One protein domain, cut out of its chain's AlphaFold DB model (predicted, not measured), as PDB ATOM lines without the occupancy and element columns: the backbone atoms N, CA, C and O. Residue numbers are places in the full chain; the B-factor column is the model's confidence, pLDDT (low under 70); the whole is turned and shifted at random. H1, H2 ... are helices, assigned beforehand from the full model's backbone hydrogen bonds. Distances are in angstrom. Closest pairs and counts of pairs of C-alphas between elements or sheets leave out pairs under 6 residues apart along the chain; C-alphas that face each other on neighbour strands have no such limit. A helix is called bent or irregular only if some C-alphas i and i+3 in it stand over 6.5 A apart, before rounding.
ATOM      1  N   PRO A 354     -50.784 -43.153   3.019       97.44
ATOM      2  CA  PRO A 354     -49.958 -43.175   1.814       97.44
ATOM      3  C   PRO A 354     -49.762 -44.589   1.243       97.44
ATOM      4  O   PRO A 354     -49.709 -44.754   0.027       97.44
ATOM      5  N   GLU A 355     -49.676 -45.619   2.098       97.00
ATOM      6  CA  GLU A 355     -49.487 -47.015   1.664       97.00
ATOM      7  C   GLU A 355     -50.714 -47.527   0.897       97.00
ATOM      8  O   GLU A 355     -50.558 -48.083  -0.190       97.00
ATOM      9  N   LEU A 356     -51.927 -47.281   1.410       97.31
ATOM     10  CA  LEU A 356     -53.159 -47.654   0.708       97.31
ATOM     11  C   LEU A 356     -53.345 -46.846  -0.583       97.31
ATOM     12  O   LEU A 356     -53.693 -47.411  -1.616       97.31
ATOM     13  N   SER A 357     -53.035 -45.545  -0.547       97.31
ATOM     14  CA  SER A 357     -53.070 -44.685  -1.738       97.31
ATOM     15  C   SER A 357     -52.178 -45.236  -2.854       97.31
ATOM     16  O   SER A 357     -52.603 -45.299  -4.003       97.31
ATOM     17  N   LEU A 358     -50.959 -45.676  -2.521       97.62
ATOM     18  CA  LEU A 358     -50.040 -46.274  -3.490       97.62
ATOM     19  C   LEU A 358     -50.574 -47.602  -4.020       97.62
ATOM     20  O   LEU A 358     -50.552 -47.829  -5.225       97.62
ATOM     21  N   ALA A 359     -51.072 -48.464  -3.137       95.75
ATOM     22  CA  ALA A 359     -51.587 -49.768  -3.529       95.75
ATOM     23  C   ALA A 359     -52.760 -49.652  -4.522       95.75
ATOM     24  O   ALA A 359     -52.783 -50.376  -5.514       95.75
ATOM     25  N   TRP A 360     -53.665 -48.688  -4.326       94.62
ATOM     26  CA  TRP A 360     -54.731 -48.401  -5.289       94.62
ATOM     27  C   TRP A 360     -54.228 -47.824  -6.610       94.62
ATOM     28  O   TRP A 360     -54.704 -48.241  -7.657       94.62
ATOM     29  N   LYS A 361     -53.240 -46.921  -6.601       95.56
ATOM     30  CA  LYS A 361     -52.664 -46.408  -7.858       95.56
ATOM     31  C   LYS A 361     -52.052 -47.536  -8.692       95.56
ATOM     32  O   LYS A 361     -52.211 -47.552  -9.907       95.56
ATOM     33  N   LEU A 362     -51.385 -48.494  -8.042       94.88
ATOM     34  CA  LEU A 362     -50.856 -49.688  -8.709       94.88
ATOM     35  C   LEU A 362     -51.965 -50.604  -9.228       94.88
ATOM     36  O   LEU A 362     -51.797 -51.173 -10.301       94.88
ATOM     37  N   LEU A 363     -53.073 -50.738  -8.491       91.00
ATOM     38  CA  LEU A 363     -54.256 -51.459  -8.956       91.00
ATOM     39  C   LEU A 363     -54.807 -50.811 -10.234       91.00
ATOM     40  O   LEU A 363     -54.842 -51.480 -11.257       91.00
ATOM     41  N   TRP A 364     -55.127 -49.511 -10.212       90.44
ATOM     42  CA  TRP A 364     -55.705 -48.792 -11.362       90.44
ATOM     43  C   TRP A 364     -54.820 -48.879 -12.601       90.44
ATOM     44  O   TRP A 364     -55.278 -49.245 -13.676       90.44
ATOM     45  N   LEU A 365     -53.517 -48.629 -12.446       91.81
ATOM     46  CA  LEU A 365     -52.569 -48.720 -13.559       91.81
ATOM     47  C   LEU A 365     -52.436 -50.141 -14.125       91.81
ATOM     48  O   LEU A 365     -52.084 -50.297 -15.290       91.81
ATOM     49  N   ALA A 366     -52.684 -51.169 -13.309       89.19
ATOM     50  CA  ALA A 366     -52.611 -52.560 -13.733       89.19
ATOM     51  C   ALA A 366     -53.897 -53.063 -14.399       89.19
ATOM     52  O   ALA A 366     -53.822 -54.019 -15.170       89.19
ATOM     53  N   THR A 367     -55.057 -52.497 -14.053       85.25
ATOM     54  CA  THR A 367     -56.354 -53.113 -14.368       85.25
ATOM     55  C   THR A 367     -57.319 -52.247 -15.151       85.25
ATOM     56  O   THR A 367     -58.189 -52.816 -15.804       85.25
ATOM     57  N   ASP A 368     -57.211 -50.921 -15.078       85.19
ATOM     58  CA  ASP A 368     -58.174 -50.043 -15.741       85.19
ATOM     59  C   ASP A 368     -58.020 -50.137 -17.262       85.19
ATOM     60  O   ASP A 368     -56.908 -50.196 -17.794       85.19
ATOM     61  N   ALA A 369     -59.139 -50.076 -17.985       81.56
ATOM     62  CA  ALA A 369     -59.126 -50.024 -19.446       81.56
ATOM     63  C   ALA A 369     -58.473 -48.737 -19.989       81.56
ATOM     64  O   ALA A 369     -58.051 -48.697 -21.147       81.56
ATOM     65  N   TYR A 370     -58.384 -47.689 -19.160       83.44
ATOM     66  CA  TYR A 370     -57.819 -46.382 -19.511       83.44
ATOM     67  C   TYR A 370     -56.814 -45.879 -18.453       83.44
ATOM     68  O   TYR A 370     -57.098 -44.874 -17.791       83.44
ATOM     69  N   PRO A 371     -55.634 -46.510 -18.285       89.38
ATOM     70  CA  PRO A 371     -54.645 -46.091 -17.290       89.38
ATOM     71  C   PRO A 371     -54.211 -44.633 -17.502       89.38
ATOM     72  O   PRO A 371     -53.716 -44.265 -18.570       89.38
ATOM     73  N   GLN A 372     -54.386 -43.781 -16.490       90.19
ATOM     74  CA  GLN A 372     -54.171 -42.337 -16.629       90.19
ATOM     75  C   GLN A 372     -52.751 -41.915 -16.214       90.19
ATOM     76  O   GLN A 372     -52.228 -42.353 -15.186       90.19
ATOM     77  N   GLY A 373     -52.150 -40.960 -16.936       94.44
ATOM     78  CA  GLY A 373     -50.825 -40.412 -16.598       94.44
ATOM     79  C   GLY A 373     -50.735 -39.793 -15.199       94.44
ATOM     80  O   GLY A 373     -49.710 -39.931 -14.528       94.44
ATOM     81  N   LYS A 374     -51.833 -39.201 -14.701       93.38
ATOM     82  CA  LYS A 374     -51.915 -38.673 -13.328       93.38
ATOM     83  C   LYS A 374     -51.690 -39.762 -12.275       93.38
ATOM     84  O   LYS A 374     -51.096 -39.486 -11.238       93.38
ATOM     85  N   ASP A 375     -52.140 -40.990 -12.534       95.88
ATOM     86  CA  ASP A 375     -52.028 -42.089 -11.581       95.88
ATOM     87  C   ASP A 375     -50.599 -42.631 -11.531       95.88
ATOM     88  O   ASP A 375     -50.095 -42.900 -10.442       95.88
ATOM     89  N   LEU A 376     -49.906 -42.678 -12.676       97.69
ATOM     90  CA  LEU A 376     -48.473 -42.982 -12.741       97.69
ATOM     91  C   LEU A 376     -47.647 -41.932 -11.991       97.69
ATOM     92  O   LEU A 376     -46.789 -42.280 -11.177       97.69
ATOM     93  N   TYR A 377     -47.922 -40.651 -12.231       97.62
ATOM     94  CA  TYR A 377     -47.247 -39.552 -11.548       97.62
ATOM     95  C   TYR A 377     -47.427 -39.627 -10.024       97.62
ATOM     96  O   TYR A 377     -46.449 -39.633  -9.272       97.62
ATOM     97  N   ASP A 378     -48.677 -39.765  -9.572       97.69
ATOM     98  CA  ASP A 378     -49.030 -39.887  -8.158       97.69
ATOM     99  C   ASP A 378     -48.367 -41.134  -7.524       97.69
ATOM    100  O   ASP A 378     -47.817 -41.051  -6.420       97.69
ATOM    101  N   ALA A 379     -48.351 -42.278  -8.227       98.12
ATOM    102  CA  ALA A 379     -47.711 -43.515  -7.771       98.12
ATOM    103  C   ALA A 379     -46.200 -43.358  -7.567       98.12
ATOM    104  O   ALA A 379     -45.656 -43.885  -6.597       98.12
ATOM    105  N   VAL A 380     -45.513 -42.625  -8.448       98.06
ATOM    106  CA  VAL A 380     -44.070 -42.369  -8.318       98.06
ATOM    107  C   VAL A 380     -43.776 -41.527  -7.081       98.06
ATOM    108  O   VAL A 380     -42.914 -41.907  -6.287       98.06
ATOM    109  N   LEU A 381     -44.512 -40.431  -6.868       97.56
ATOM    110  CA  LEU A 381     -44.336 -39.587  -5.677       97.56
ATOM    111  C   LEU A 381     -44.558 -40.376  -4.381       97.56
ATOM    112  O   LEU A 381     -43.791 -40.242  -3.420       97.56
ATOM    113  N   LEU A 382     -45.582 -41.232  -4.378       98.19
ATOM    114  CA  LEU A 382     -45.875 -42.133  -3.273       98.19
ATOM    115  C   LEU A 382     -44.741 -43.139  -3.044       98.19
ATOM    116  O   LEU A 382     -44.182 -43.186  -1.948       98.19
ATOM    117  N   ALA A 383     -44.358 -43.902  -4.067       97.62
ATOM    118  CA  ALA A 383     -43.377 -44.982  -3.955       97.62
ATOM    119  C   ALA A 383     -41.971 -44.488  -3.588       97.62
ATOM    120  O   ALA A 383     -41.206 -45.209  -2.947       97.62
ATOM    121  N   GLU A 384     -41.607 -43.259  -3.959       96.31
ATOM    122  CA  GLU A 384     -40.309 -42.682  -3.598       96.31
ATOM    123  C   GLU A 384     -40.176 -42.384  -2.093       96.31
ATOM    124  O   GLU A 384     -39.050 -42.262  -1.597       96.31
ATOM    125  N   ARG A 385     -41.292 -42.281  -1.353       95.50
ATOM    126  CA  ARG A 385     -41.294 -41.928   0.082       95.50
ATOM    127  C   ARG A 385     -42.032 -42.907   0.993       95.50
ATOM    128  O   ARG A 385     -41.856 -42.824   2.207       95.50
ATOM    129  N   THR A 386     -42.799 -43.827   0.426       94.75
ATOM    130  CA  THR A 386     -43.649 -44.765   1.158       94.75
ATOM    131  C   THR A 386     -43.336 -46.188   0.719       94.75
ATOM    132  O   THR A 386     -43.416 -46.515  -0.464       94.75
ATOM    133  N   ASP A 387     -43.021 -47.053   1.682       93.94
ATOM    134  CA  ASP A 387     -42.930 -48.488   1.421       93.94
ATOM    135  C   ASP A 387     -44.346 -49.080   1.347       93.94
ATOM    136  O   ASP A 387     -45.153 -48.862   2.251       93.94
ATOM    137  N   VAL A 388     -44.621 -49.881   0.318       94.12
ATOM    138  CA  VAL A 388     -45.882 -50.619   0.143       94.12
ATOM    139  C   VAL A 388     -45.668 -52.123   0.271       94.12
ATOM    140  O   VAL A 388     -44.711 -52.682  -0.272       94.12
ATOM    141  N   SER A 389     -46.559 -52.781   1.012       91.56
ATOM    142  CA  SER A 389     -46.582 -54.233   1.168       91.56
ATOM    143  C   SER A 389     -46.928 -54.940  -0.151       91.56
ATOM    144  O   SER A 389     -48.025 -54.735  -0.672       91.56
ATOM    145  N   PRO A 390     -46.078 -55.862  -0.649       88.44
ATOM    146  CA  PRO A 390     -46.436 -56.711  -1.785       88.44
ATOM    147  C   PRO A 390     -47.703 -57.535  -1.538       88.44
ATOM    148  O   PRO A 390     -48.456 -57.790  -2.469       88.44
ATOM    149  N   LEU A 391     -47.952 -57.937  -0.283       88.75
ATOM    150  CA  LEU A 391     -49.149 -58.699   0.082       88.75
ATOM    151  C   LEU A 391     -50.415 -57.851  -0.028       88.75
ATOM    152  O   LEU A 391     -51.439 -58.375  -0.440       88.75
ATOM    153  N   LEU A 392     -50.342 -56.557   0.305       92.25
ATOM    154  CA  LEU A 392     -51.474 -55.643   0.148       92.25
ATOM    155  C   LEU A 392     -51.811 -55.449  -1.332       92.25
ATOM    156  O   LEU A 392     -52.968 -55.565  -1.715       92.25
ATOM    157  N   VAL A 393     -50.794 -55.193  -2.162       91.31
ATOM    158  CA  VAL A 393     -50.979 -55.037  -3.614       91.31
ATOM    159  C   VAL A 393     -51.554 -56.320  -4.213       91.31
ATOM    160  O   VAL A 393     -52.534 -56.262  -4.946       91.31
ATOM    161  N   GLN A 394     -50.995 -57.480  -3.853       87.56
ATOM    162  CA  GLN A 394     -51.499 -58.765  -4.333       87.56
ATOM    163  C   GLN A 394     -52.927 -59.037  -3.850       87.56
ATOM    164  O   GLN A 394     -53.736 -59.489  -4.643       87.56
ATOM    165  N   GLN A 395     -53.267 -58.724  -2.596       88.69
ATOM    166  CA  GLN A 395     -54.629 -58.878  -2.074       88.69
ATOM    167  C   GLN A 395     -55.639 -58.026  -2.856       88.69
ATOM    168  O   GLN A 395     -56.721 -58.509  -3.177       88.69
ATOM    169  N   LEU A 396     -55.298 -56.771  -3.163       89.19
ATOM    170  CA  LEU A 396     -56.161 -55.889  -3.952       89.19
ATOM    171  C   LEU A 396     -56.327 -56.397  -5.389       89.19
ATOM    172  O   LEU A 396     -57.444 -56.402  -5.899       89.19
ATOM    173  N   LEU A 397     -55.243 -56.870  -6.013       86.38
ATOM    174  CA  LEU A 397     -55.291 -57.494  -7.337       86.38
ATOM    175  C   LEU A 397     -56.124 -58.783  -7.314       86.38
ATOM    176  O   LEU A 397     -57.014 -58.941  -8.131       86.38
ATOM    177  N   ASP A 398     -55.917 -59.683  -6.356       83.31
ATOM    178  CA  ASP A 398     -56.649 -60.957  -6.279       83.31
ATOM    179  C   ASP A 398     -58.165 -60.753  -6.112       83.31
ATOM    180  O   ASP A 398     -58.963 -61.557  -6.598       83.31
ATOM    181  N   ASN A 399     -58.565 -59.663  -5.454       80.38
ATOM    182  CA  ASN A 399     -59.964 -59.275  -5.289       80.38
ATOM    183  C   ASN A 399     -60.548 -58.554  -6.523       80.38
ATOM    184  O   ASN A 399     -61.741 -58.253  -6.545       80.38
ATOM    185  N   HIS A 400     -59.736 -58.281  -7.546       76.12
ATOM    186  CA  HIS A 400     -60.136 -57.585  -8.762       76.12
ATOM    187  C   HIS A 400     -60.320 -58.577  -9.920       76.12
ATOM    188  O   HIS A 400     -59.365 -59.184 -10.395       76.12
ATOM    189  N   GLU A 401     -61.546 -58.721 -10.437       67.25
ATOM    190  CA  GLU A 401     -61.861 -59.757 -11.441       67.25
ATOM    191  C   GLU A 401     -61.017 -59.670 -12.730       67.25
ATOM    192  O   GLU A 401     -60.659 -60.709 -13.284       67.25
ATOM    193  N   ASP A 402     -60.610 -58.466 -13.155       63.50
ATOM    194  CA  ASP A 402     -59.785 -58.264 -14.362       63.50
ATOM    195  C   ASP A 402     -58.281 -58.410 -14.092       63.50
ATOM    196  O   ASP A 402     -57.477 -58.537 -15.015       63.50
ATOM    197  N   ALA A 403     -57.872 -58.478 -12.823       60.38
ATOM    198  CA  ALA A 403     -56.481 -58.729 -12.461       60.38
ATOM    199  C   ALA A 403     -56.103 -60.218 -12.546       60.38
ATOM    200  O   ALA A 403     -54.959 -60.574 -12.269       60.38
ATOM    201  N   GLN A 404     -57.010 -61.099 -12.992       54.84
ATOM    202  CA  GLN A 404     -56.706 -62.516 -13.243       54.84
ATOM    203  C   GLN A 404     -55.535 -62.712 -14.224       54.84
ATOM    204  O   GLN A 404     -54.857 -63.741 -14.181       54.84
ATOM    205  N   HIS A 405     -55.272 -61.724 -15.083       53.03
ATOM    206  CA  HIS A 405     -54.133 -61.705 -16.002       53.03
ATOM    207  C   HIS A 405     -52.843 -61.133 -15.385       53.03
ATOM    208  O   HIS A 405     -51.761 -61.357 -15.926       53.03
ATOM    209  N   VAL A 406     -52.930 -60.465 -14.231       61.09
ATOM    210  CA  VAL A 406     -51.813 -59.834 -13.509       61.09
ATOM    211  C   VAL A 406     -51.292 -60.788 -12.424       61.09
ATOM    212  O   VAL A 406     -51.254 -60.478 -11.234       61.09
ATOM    213  N   GLN A 407     -50.898 -62.004 -12.814       63.66
ATOM    214  CA  GLN A 407     -50.251 -62.931 -11.882       63.66
ATOM    215  C   GLN A 407     -48.768 -62.599 -11.707       63.66
ATOM    216  O   GLN A 407     -48.031 -62.459 -12.681       63.66
ATOM    217  N   GLY A 408     -48.313 -62.549 -10.452       68.62
ATOM    218  CA  GLY A 408     -46.903 -62.331 -10.136       68.62
ATOM    219  C   GLY A 408     -46.456 -60.892 -10.373       68.62
ATOM    220  O   GLY A 408     -45.400 -60.681 -10.966       68.62
ATOM    221  N   PHE A 409     -47.245 -59.914  -9.911       80.75
ATOM    222  CA  PHE A 409     -46.877 -58.501  -9.963       80.75
ATOM    223  C   PHE A 409     -45.476 -58.279  -9.374       80.75
ATOM    224  O   PHE A 409     -45.188 -58.626  -8.225       80.75
ATOM    225  N   THR A 410     -44.589 -57.685 -10.168       84.94
ATOM    226  CA  THR A 410     -43.231 -57.323  -9.751       84.94
ATOM    227  C   THR A 410     -42.993 -55.841  -9.976       84.94
ATOM    228  O   THR A 410     -43.701 -55.188 -10.736       84.94
ATOM    229  N   SER A 411     -41.922 -55.305  -9.387       87.31
ATOM    230  CA  SER A 411     -41.509 -53.929  -9.664       87.31
ATOM    231  C   SER A 411     -41.228 -53.664 -11.149       87.31
ATOM    232  O   SER A 411     -41.280 -52.517 -11.558       87.31
ATOM    233  N   SER A 412     -40.899 -54.682 -11.955       87.62
ATOM    234  CA  SER A 412     -40.665 -54.535 -13.401       87.62
ATOM    235  C   SER A 412     -41.938 -54.564 -14.243       87.62
ATOM    236  O   SER A 412     -41.899 -54.081 -15.365       87.62
ATOM    237  N   THR A 413     -43.053 -55.078 -13.716       87.19
ATOM    238  CA  THR A 413     -44.334 -55.140 -14.441       87.19
ATOM    239  C   THR A 413     -44.805 -53.746 -14.871       87.19
ATOM    240  O   THR A 413     -45.400 -53.594 -15.928       87.19
ATOM    241  N   VAL A 414     -44.462 -52.710 -14.100       90.94
ATOM    242  CA  VAL A 414     -44.855 -51.319 -14.380       90.94
ATOM    243  C   VAL A 414     -44.254 -50.742 -15.669       90.94
ATOM    244  O   VAL A 414     -44.754 -49.744 -16.174       90.94
ATOM    245  N   LEU A 415     -43.178 -51.348 -16.188       90.38
ATOM    246  CA  LEU A 415     -42.506 -50.920 -17.422       90.38
ATOM    247  C   LEU A 415     -43.276 -51.336 -18.684       90.38
ATOM    248  O   LEU A 415     -42.951 -50.890 -19.777       90.38
ATOM    249  N   GLU A 416     -44.252 -52.233 -18.542       88.12
ATOM    250  CA  GLU A 416     -45.028 -52.784 -19.657       88.12
ATOM    251  C   GLU A 416     -46.363 -52.052 -19.853       88.12
ATOM    252  O   GLU A 416     -47.098 -52.353 -20.791       88.12
ATOM    253  N   TRP A 417     -46.699 -51.105 -18.972       89.38
ATOM    254  CA  TRP A 417     -47.980 -50.409 -19.004       89.38
ATOM    255  C   TRP A 417     -48.042 -49.371 -20.124       89.38
ATOM    256  O   TRP A 417     -47.149 -48.540 -20.279       89.38
ATOM    257  N   GLU A 418     -49.143 -49.363 -20.869       89.50
ATOM    258  CA  GLU A 418     -49.477 -48.263 -21.770       89.50
ATOM    259  C   GLU A 418     -50.323 -47.255 -20.989       89.50
ATOM    260  O   GLU A 418     -51.463 -47.527 -20.623       89.50
ATOM    261  N   VAL A 419     -49.728 -46.103 -20.677       90.06
ATOM    262  CA  VAL A 419     -50.357 -45.057 -19.866       90.06
ATOM    263  C   VAL A 419     -50.639 -43.843 -20.735       90.06
ATOM    264  O   VAL A 419     -49.780 -43.407 -21.505       90.06
ATOM    265  N   ASP A 420     -51.818 -43.251 -20.565       88.81
ATOM    266  CA  ASP A 420     -52.210 -42.018 -21.240       88.81
ATOM    267  C   ASP A 420     -51.472 -40.796 -20.662       88.81
ATOM    268  O   ASP A 420     -51.979 -40.024 -19.842       88.81
ATOM    269  N   TRP A 421     -50.202 -40.670 -21.049       91.69
ATOM    270  CA  TRP A 421     -49.300 -39.620 -20.584       91.69
ATOM    271  C   TRP A 421     -49.602 -38.261 -21.215       91.69
ATOM    272  O   TRP A 421     -49.471 -37.231 -20.556       91.69
ATOM    273  N   GLN A 422     -50.028 -38.244 -22.481       85.44
ATOM    274  CA  GLN A 422     -50.255 -36.997 -23.209       85.44
ATOM    275  C   GLN A 422     -51.432 -36.215 -22.618       85.44
ATOM    276  O   GLN A 422     -51.271 -35.027 -22.345       85.44
ATOM    277  N   ASN A 423     -52.558 -36.877 -22.325       82.75
ATOM    278  CA  ASN A 423     -53.696 -36.201 -21.697       82.75
ATOM    279  C   ASN A 423     -53.345 -35.652 -20.303       82.75
ATOM    280  O   ASN A 423     -53.861 -34.609 -19.899       82.75
ATOM    281  N   PHE A 424     -52.433 -36.307 -19.574       88.50
ATOM    282  CA  PHE A 424     -51.922 -35.779 -18.310       88.50
ATOM    283  C   PHE A 424     -51.065 -34.517 -18.507       88.50
ATOM    284  O   PHE A 424     -51.281 -33.527 -17.804       88.50
ATOM    285  N   LEU A 425     -50.141 -34.508 -19.473       89.06
ATOM    286  CA  LEU A 425     -49.329 -33.323 -19.786       89.06
ATOM    287  C   LEU A 425     -50.167 -32.151 -20.307       89.06
ATOM    288  O   LEU A 425     -49.851 -31.000 -20.010       89.06
ATOM    289  N   ASP A 426     -51.246 -32.422 -21.039       82.50
ATOM    290  CA  ASP A 426     -52.155 -31.382 -21.520       82.50
ATOM    291  C   ASP A 426     -52.867 -30.641 -20.376       82.50
ATOM    292  O   ASP A 426     -53.192 -29.461 -20.522       82.50
ATOM    293  N   GLU A 427     -53.086 -31.305 -19.235       80.81
ATOM    294  CA  GLU A 427     -53.633 -30.689 -18.018       80.81
ATOM    295  C   GLU A 427     -52.530 -30.096 -17.116       80.81
ATOM    296  O   GLU A 427     -52.761 -29.083 -16.451       80.81
ATOM    297  N   TYR A 428     -51.322 -30.676 -17.120       85.75
ATOM    298  CA  TYR A 428     -50.188 -30.265 -16.278       85.75
ATOM    299  C   TYR A 428     -48.885 -30.091 -17.089       85.75
ATOM    300  O   TYR A 428     -47.923 -30.843 -16.897       85.75
ATOM    301  N   PRO A 429     -48.785 -29.058 -17.949       84.06
ATOM    302  CA  PRO A 429     -47.675 -28.903 -18.900       84.06
ATOM    303  C   PRO A 429     -46.325 -28.566 -18.250       84.06
ATOM    304  O   PRO A 429     -45.296 -28.563 -18.917       84.06
ATOM    305  N   THR A 430     -46.312 -28.249 -16.953       85.25
ATOM    306  CA  THR A 430     -45.085 -27.983 -16.189       85.25
ATOM    307  C   THR A 430     -44.382 -29.253 -15.716       85.25
ATOM    308  O   THR A 430     -43.290 -29.158 -15.161       85.25
ATOM    309  N   ILE A 431     -45.005 -30.427 -15.860       89.25
ATOM    310  CA  ILE A 431     -44.379 -31.696 -15.490       89.25
ATOM    311  C   ILE A 431     -43.372 -32.097 -16.566       89.25
ATOM    312  O   ILE A 431     -43.703 -32.213 -17.741       89.25
ATOM    313  N   GLU A 432     -42.126 -32.311 -16.149       89.62
ATOM    314  CA  GLU A 432     -41.037 -32.724 -17.033       89.62
ATOM    315  C   GLU A 432     -40.959 -34.256 -17.167       89.62
ATOM    316  O   GLU A 432     -41.289 -35.003 -16.239       89.62
ATOM    317  N   GLY A 433     -40.450 -34.722 -18.310       91.06
ATOM    318  CA  GLY A 433     -40.229 -36.142 -18.607       91.06
ATOM    319  C   GLY A 433     -41.349 -36.803 -19.418       91.06
ATOM    320  O   GLY A 433     -42.378 -36.203 -19.728       91.06
ATOM    321  N   ASP A 434     -41.118 -38.061 -19.778       92.31
ATOM    322  CA  ASP A 434     -42.034 -38.915 -20.537       92.31
ATOM    323  C   ASP A 434     -42.508 -40.121 -19.711       92.31
ATOM    324  O   ASP A 434     -41.946 -40.429 -18.658       92.31
ATOM    325  N   ALA A 435     -43.546 -40.816 -20.183       93.88
ATOM    326  CA  ALA A 435     -44.116 -41.962 -19.474       93.88
ATOM    327  C   ALA A 435     -43.057 -43.019 -19.107       93.88
ATOM    328  O   ALA A 435     -43.054 -43.499 -17.975       93.88
ATOM    329  N   GLU A 436     -42.126 -43.320 -20.020       94.94
ATOM    330  CA  GLU A 436     -41.063 -44.312 -19.814       94.94
ATOM    331  C   GLU A 436     -40.156 -43.917 -18.639       94.94
ATOM    332  O   GLU A 436     -39.957 -44.703 -17.710       94.94
ATOM    333  N   SER A 437     -39.691 -42.665 -18.590       95.94
ATOM    334  CA  SER A 437     -38.857 -42.168 -17.490       95.94
ATOM    335  C   SER A 437     -39.565 -42.219 -16.127       95.94
ATOM    336  O   SER A 437     -38.942 -42.510 -15.098       95.94
ATOM    337  N   TRP A 438     -40.879 -41.982 -16.092       97.50
ATOM    338  CA  TRP A 438     -41.677 -42.080 -14.869       97.50
ATOM    339  C   TRP A 438     -41.942 -43.541 -14.466       97.50
ATOM    340  O   TRP A 438     -41.861 -43.868 -13.279       97.50
ATOM    341  N   GLN A 439     -42.149 -44.448 -15.423       97.50
ATOM    342  CA  GLN A 439     -42.251 -45.891 -15.172       97.50
ATOM    343  C   GLN A 439     -40.945 -46.475 -14.625       97.50
ATOM    344  O   GLN A 439     -40.967 -47.240 -13.658       97.50
ATOM    345  N   GLU A 440     -39.794 -46.074 -15.169       97.06
ATOM    346  CA  GLU A 440     -38.482 -46.480 -14.656       97.06
ATOM    347  C   GLU A 440     -38.284 -46.050 -13.198       97.06
ATOM    348  O   GLU A 440     -37.834 -46.841 -12.357       97.06
ATOM    349  N   ARG A 441     -38.665 -44.811 -12.866       97.56
ATOM    350  CA  ARG A 441     -38.627 -44.311 -11.484       97.56
ATOM    351  C   ARG A 441     -39.523 -45.131 -10.565       97.56
ATOM    352  O   ARG A 441     -39.065 -45.528  -9.488       97.56
ATOM    353  N   LEU A 442     -40.747 -45.443 -10.999       97.75
ATOM    354  CA  LEU A 442     -41.667 -46.287 -10.238       97.75
ATOM    355  C   LEU A 442     -41.062 -47.673  -9.985       97.75
ATOM    356  O   LEU A 442     -41.019 -48.131  -8.842       97.75
ATOM    357  N   ALA A 443     -40.517 -48.312 -11.021       96.19
ATOM    358  CA  ALA A 443     -39.898 -49.630 -10.921       96.19
ATOM    359  C   ALA A 443     -38.737 -49.646  -9.913       96.19
ATOM    360  O   ALA A 443     -38.624 -50.550  -9.076       96.19
ATOM    361  N   VAL A 444     -37.877 -48.622  -9.946       96.06
ATOM    362  CA  VAL A 444     -36.760 -48.474  -9.004       96.06
ATOM    363  C   VAL A 444     -37.262 -48.278  -7.573       96.06
ATOM    364  O   VAL A 444     -36.725 -48.903  -6.650       96.06
ATOM    365  N   ALA A 445     -38.272 -47.431  -7.371       96.06
ATOM    366  CA  ALA A 445     -38.842 -47.155  -6.059       96.06
ATOM    367  C   ALA A 445     -39.501 -48.405  -5.447       96.06
ATOM    368  O   ALA A 445     -39.157 -48.800  -4.329       96.06
ATOM    369  N   LEU A 446     -40.335 -49.115  -6.215       94.75
ATOM    370  CA  LEU A 446     -40.978 -50.358  -5.778       94.75
ATOM    371  C   LEU A 446     -39.959 -51.449  -5.441       94.75
ATOM    372  O   LEU A 446     -40.072 -52.111  -4.410       94.75
ATOM    373  N   ARG A 447     -38.901 -51.603  -6.251       92.38
ATOM    374  CA  ARG A 447     -37.831 -52.574  -5.968       92.38
ATOM    375  C   ARG A 447     -37.150 -52.301  -4.622       92.38
ATOM    376  O   ARG A 447     -36.814 -53.239  -3.895       92.38
ATOM    377  N   ARG A 448     -36.934 -51.027  -4.276       88.88
ATOM    378  CA  ARG A 448     -36.360 -50.627  -2.978       88.88
ATOM    379  C   ARG A 448     -37.311 -50.938  -1.826       88.88
ATOM    380  O   ARG A 448     -36.865 -51.527  -0.847       88.88
ATOM    381  N   SER A 449     -38.593 -50.599  -1.967       86.00
ATOM    382  CA  SER A 449     -39.632 -50.922  -0.978       86.00
ATOM    383  C   SER A 449     -39.672 -52.426  -0.696       86.00
ATOM    384  O   SER A 449     -39.575 -52.869   0.450       86.00
ATOM    385  N   TYR A 450     -39.701 -53.237  -1.757       83.50
ATOM    386  CA  TYR A 450     -39.827 -54.686  -1.625       83.50
ATOM    387  C   TYR A 450     -38.585 -55.301  -0.993       83.50
ATOM    388  O   TYR A 450     -38.713 -56.161  -0.140       83.50
ATOM    389  N   THR A 451     -37.384 -54.823  -1.318       80.38
ATOM    390  CA  THR A 451     -36.145 -55.353  -0.718       80.38
ATOM    391  C   THR A 451     -35.933 -54.977   0.751       80.38
ATOM    392  O   THR A 451     -35.180 -55.667   1.425       80.38
ATOM    393  N   ARG A 452     -36.567 -53.916   1.271       75.00
ATOM    394  CA  ARG A 452     -36.444 -53.510   2.687       75.00
ATOM    395  C   ARG A 452     -37.354 -54.280   3.640       75.00
ATOM    396  O   ARG A 452     -37.051 -54.343   4.828       75.00
ATOM    397  N   ARG A 453     -38.471 -54.818   3.143       63.31
ATOM    398  CA  ARG A 453     -39.453 -55.563   3.949       63.31
ATOM    399  C   ARG A 453     -39.169 -57.079   4.021       63.31
ATOM    400  O   ARG A 453     -39.975 -57.787   4.620       63.31
ATOM    401  N   TRP A 454     -38.043 -57.558   3.472       43.91
ATOM    402  CA  TRP A 454     -37.578 -58.954   3.559       43.91
ATOM    403  C   TRP A 454     -36.256 -59.095   4.311       43.91
ATOM    404  O   TRP A 454     -35.322 -58.313   4.020       43.91
TER     405      TRP A 454
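This is residues 354 to 454 of the 454 residues of an uncharacterized protein of Kribbella antibiotica (UniProt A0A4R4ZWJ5). The longest helix, H7, packs beside H2, and H1 packs on H2 at a steeper angle; the centres of the three make a triangle, a core with H2 at the corner that touches both others, while H1 and H7 stay apart. Short helices lie round this core: H3 packs on H1, H5 packs on the earlier part of H7, and H6 makes a corner with H2 where the first residues of the two meet and runs away from it, with H4 and H6 toward opposite ends of the longest axis. The printed part has 101 residues with seven named helices, H1 to H7 in chain order, and no named strand; the class is all helix. It is compact, with a radius of gyration of the C-alphas of 12.9 A and spans of 37 by 29 by 21 A.

H7, residues 435 to 452, is 26.1 A long and ends at C-alpha 452 (-36.444, -53.510, 2.687). H2 is residues 373 to 383, 15.4 A. H1, residues 354 to 367, 20.0 A, begins at C-alpha 354 (-49.958, -43.175, 1.814). H3 is residues 390 to 398, H4 401 to 405, H5 413 to 416 and H6 421 to 427. H4 is only just irregular: C-alphas 402 and 405 are 6.8 A apart.

H7 touches H2 at a shallow tilt of 28 degrees, the same way; the closest C-alphas, of Val 380 and Leu 442, are 5.0 A apart. H1 and H2 form a helical hairpin at a steep tilt of 39 degrees, opposite ways, closest at the C-alphas of Leu 358 and Ala 379, 5.6 A. H1 and H7 are apart. H1 touches H3 with residues 359 to 363 alone, closest at the C-alphas of Ala 359 and Val 393, 5.3 A. H7 touches H5 with residues 436 to 443 alone, closest at the C-alphas of Leu 415 and Gln 439, 5.5 A. H6 is about perpendicular to H2, at 82 degrees, and touches it, closest at the C-alphas of Gly 373 and Trp 421, 4.3 A. H1 only just touches H4, with 3 pairs of C-alphas within 8 A. Every O i to N i+4 pair is within hydrogen-bond range in H1, H2, H3, H6 and H7; in H4 it is 0 of 1, with 0 of 2 O i to N i+3 pairs, and H5 is too short for an i+4 pair.

The C-alphas of Asp 426 and Trp 454 are the two farthest apart, 40.0 A. The printed part has no cut and no long link. Residues 401 to 408 and 453 to 454 have pLDDT under 70.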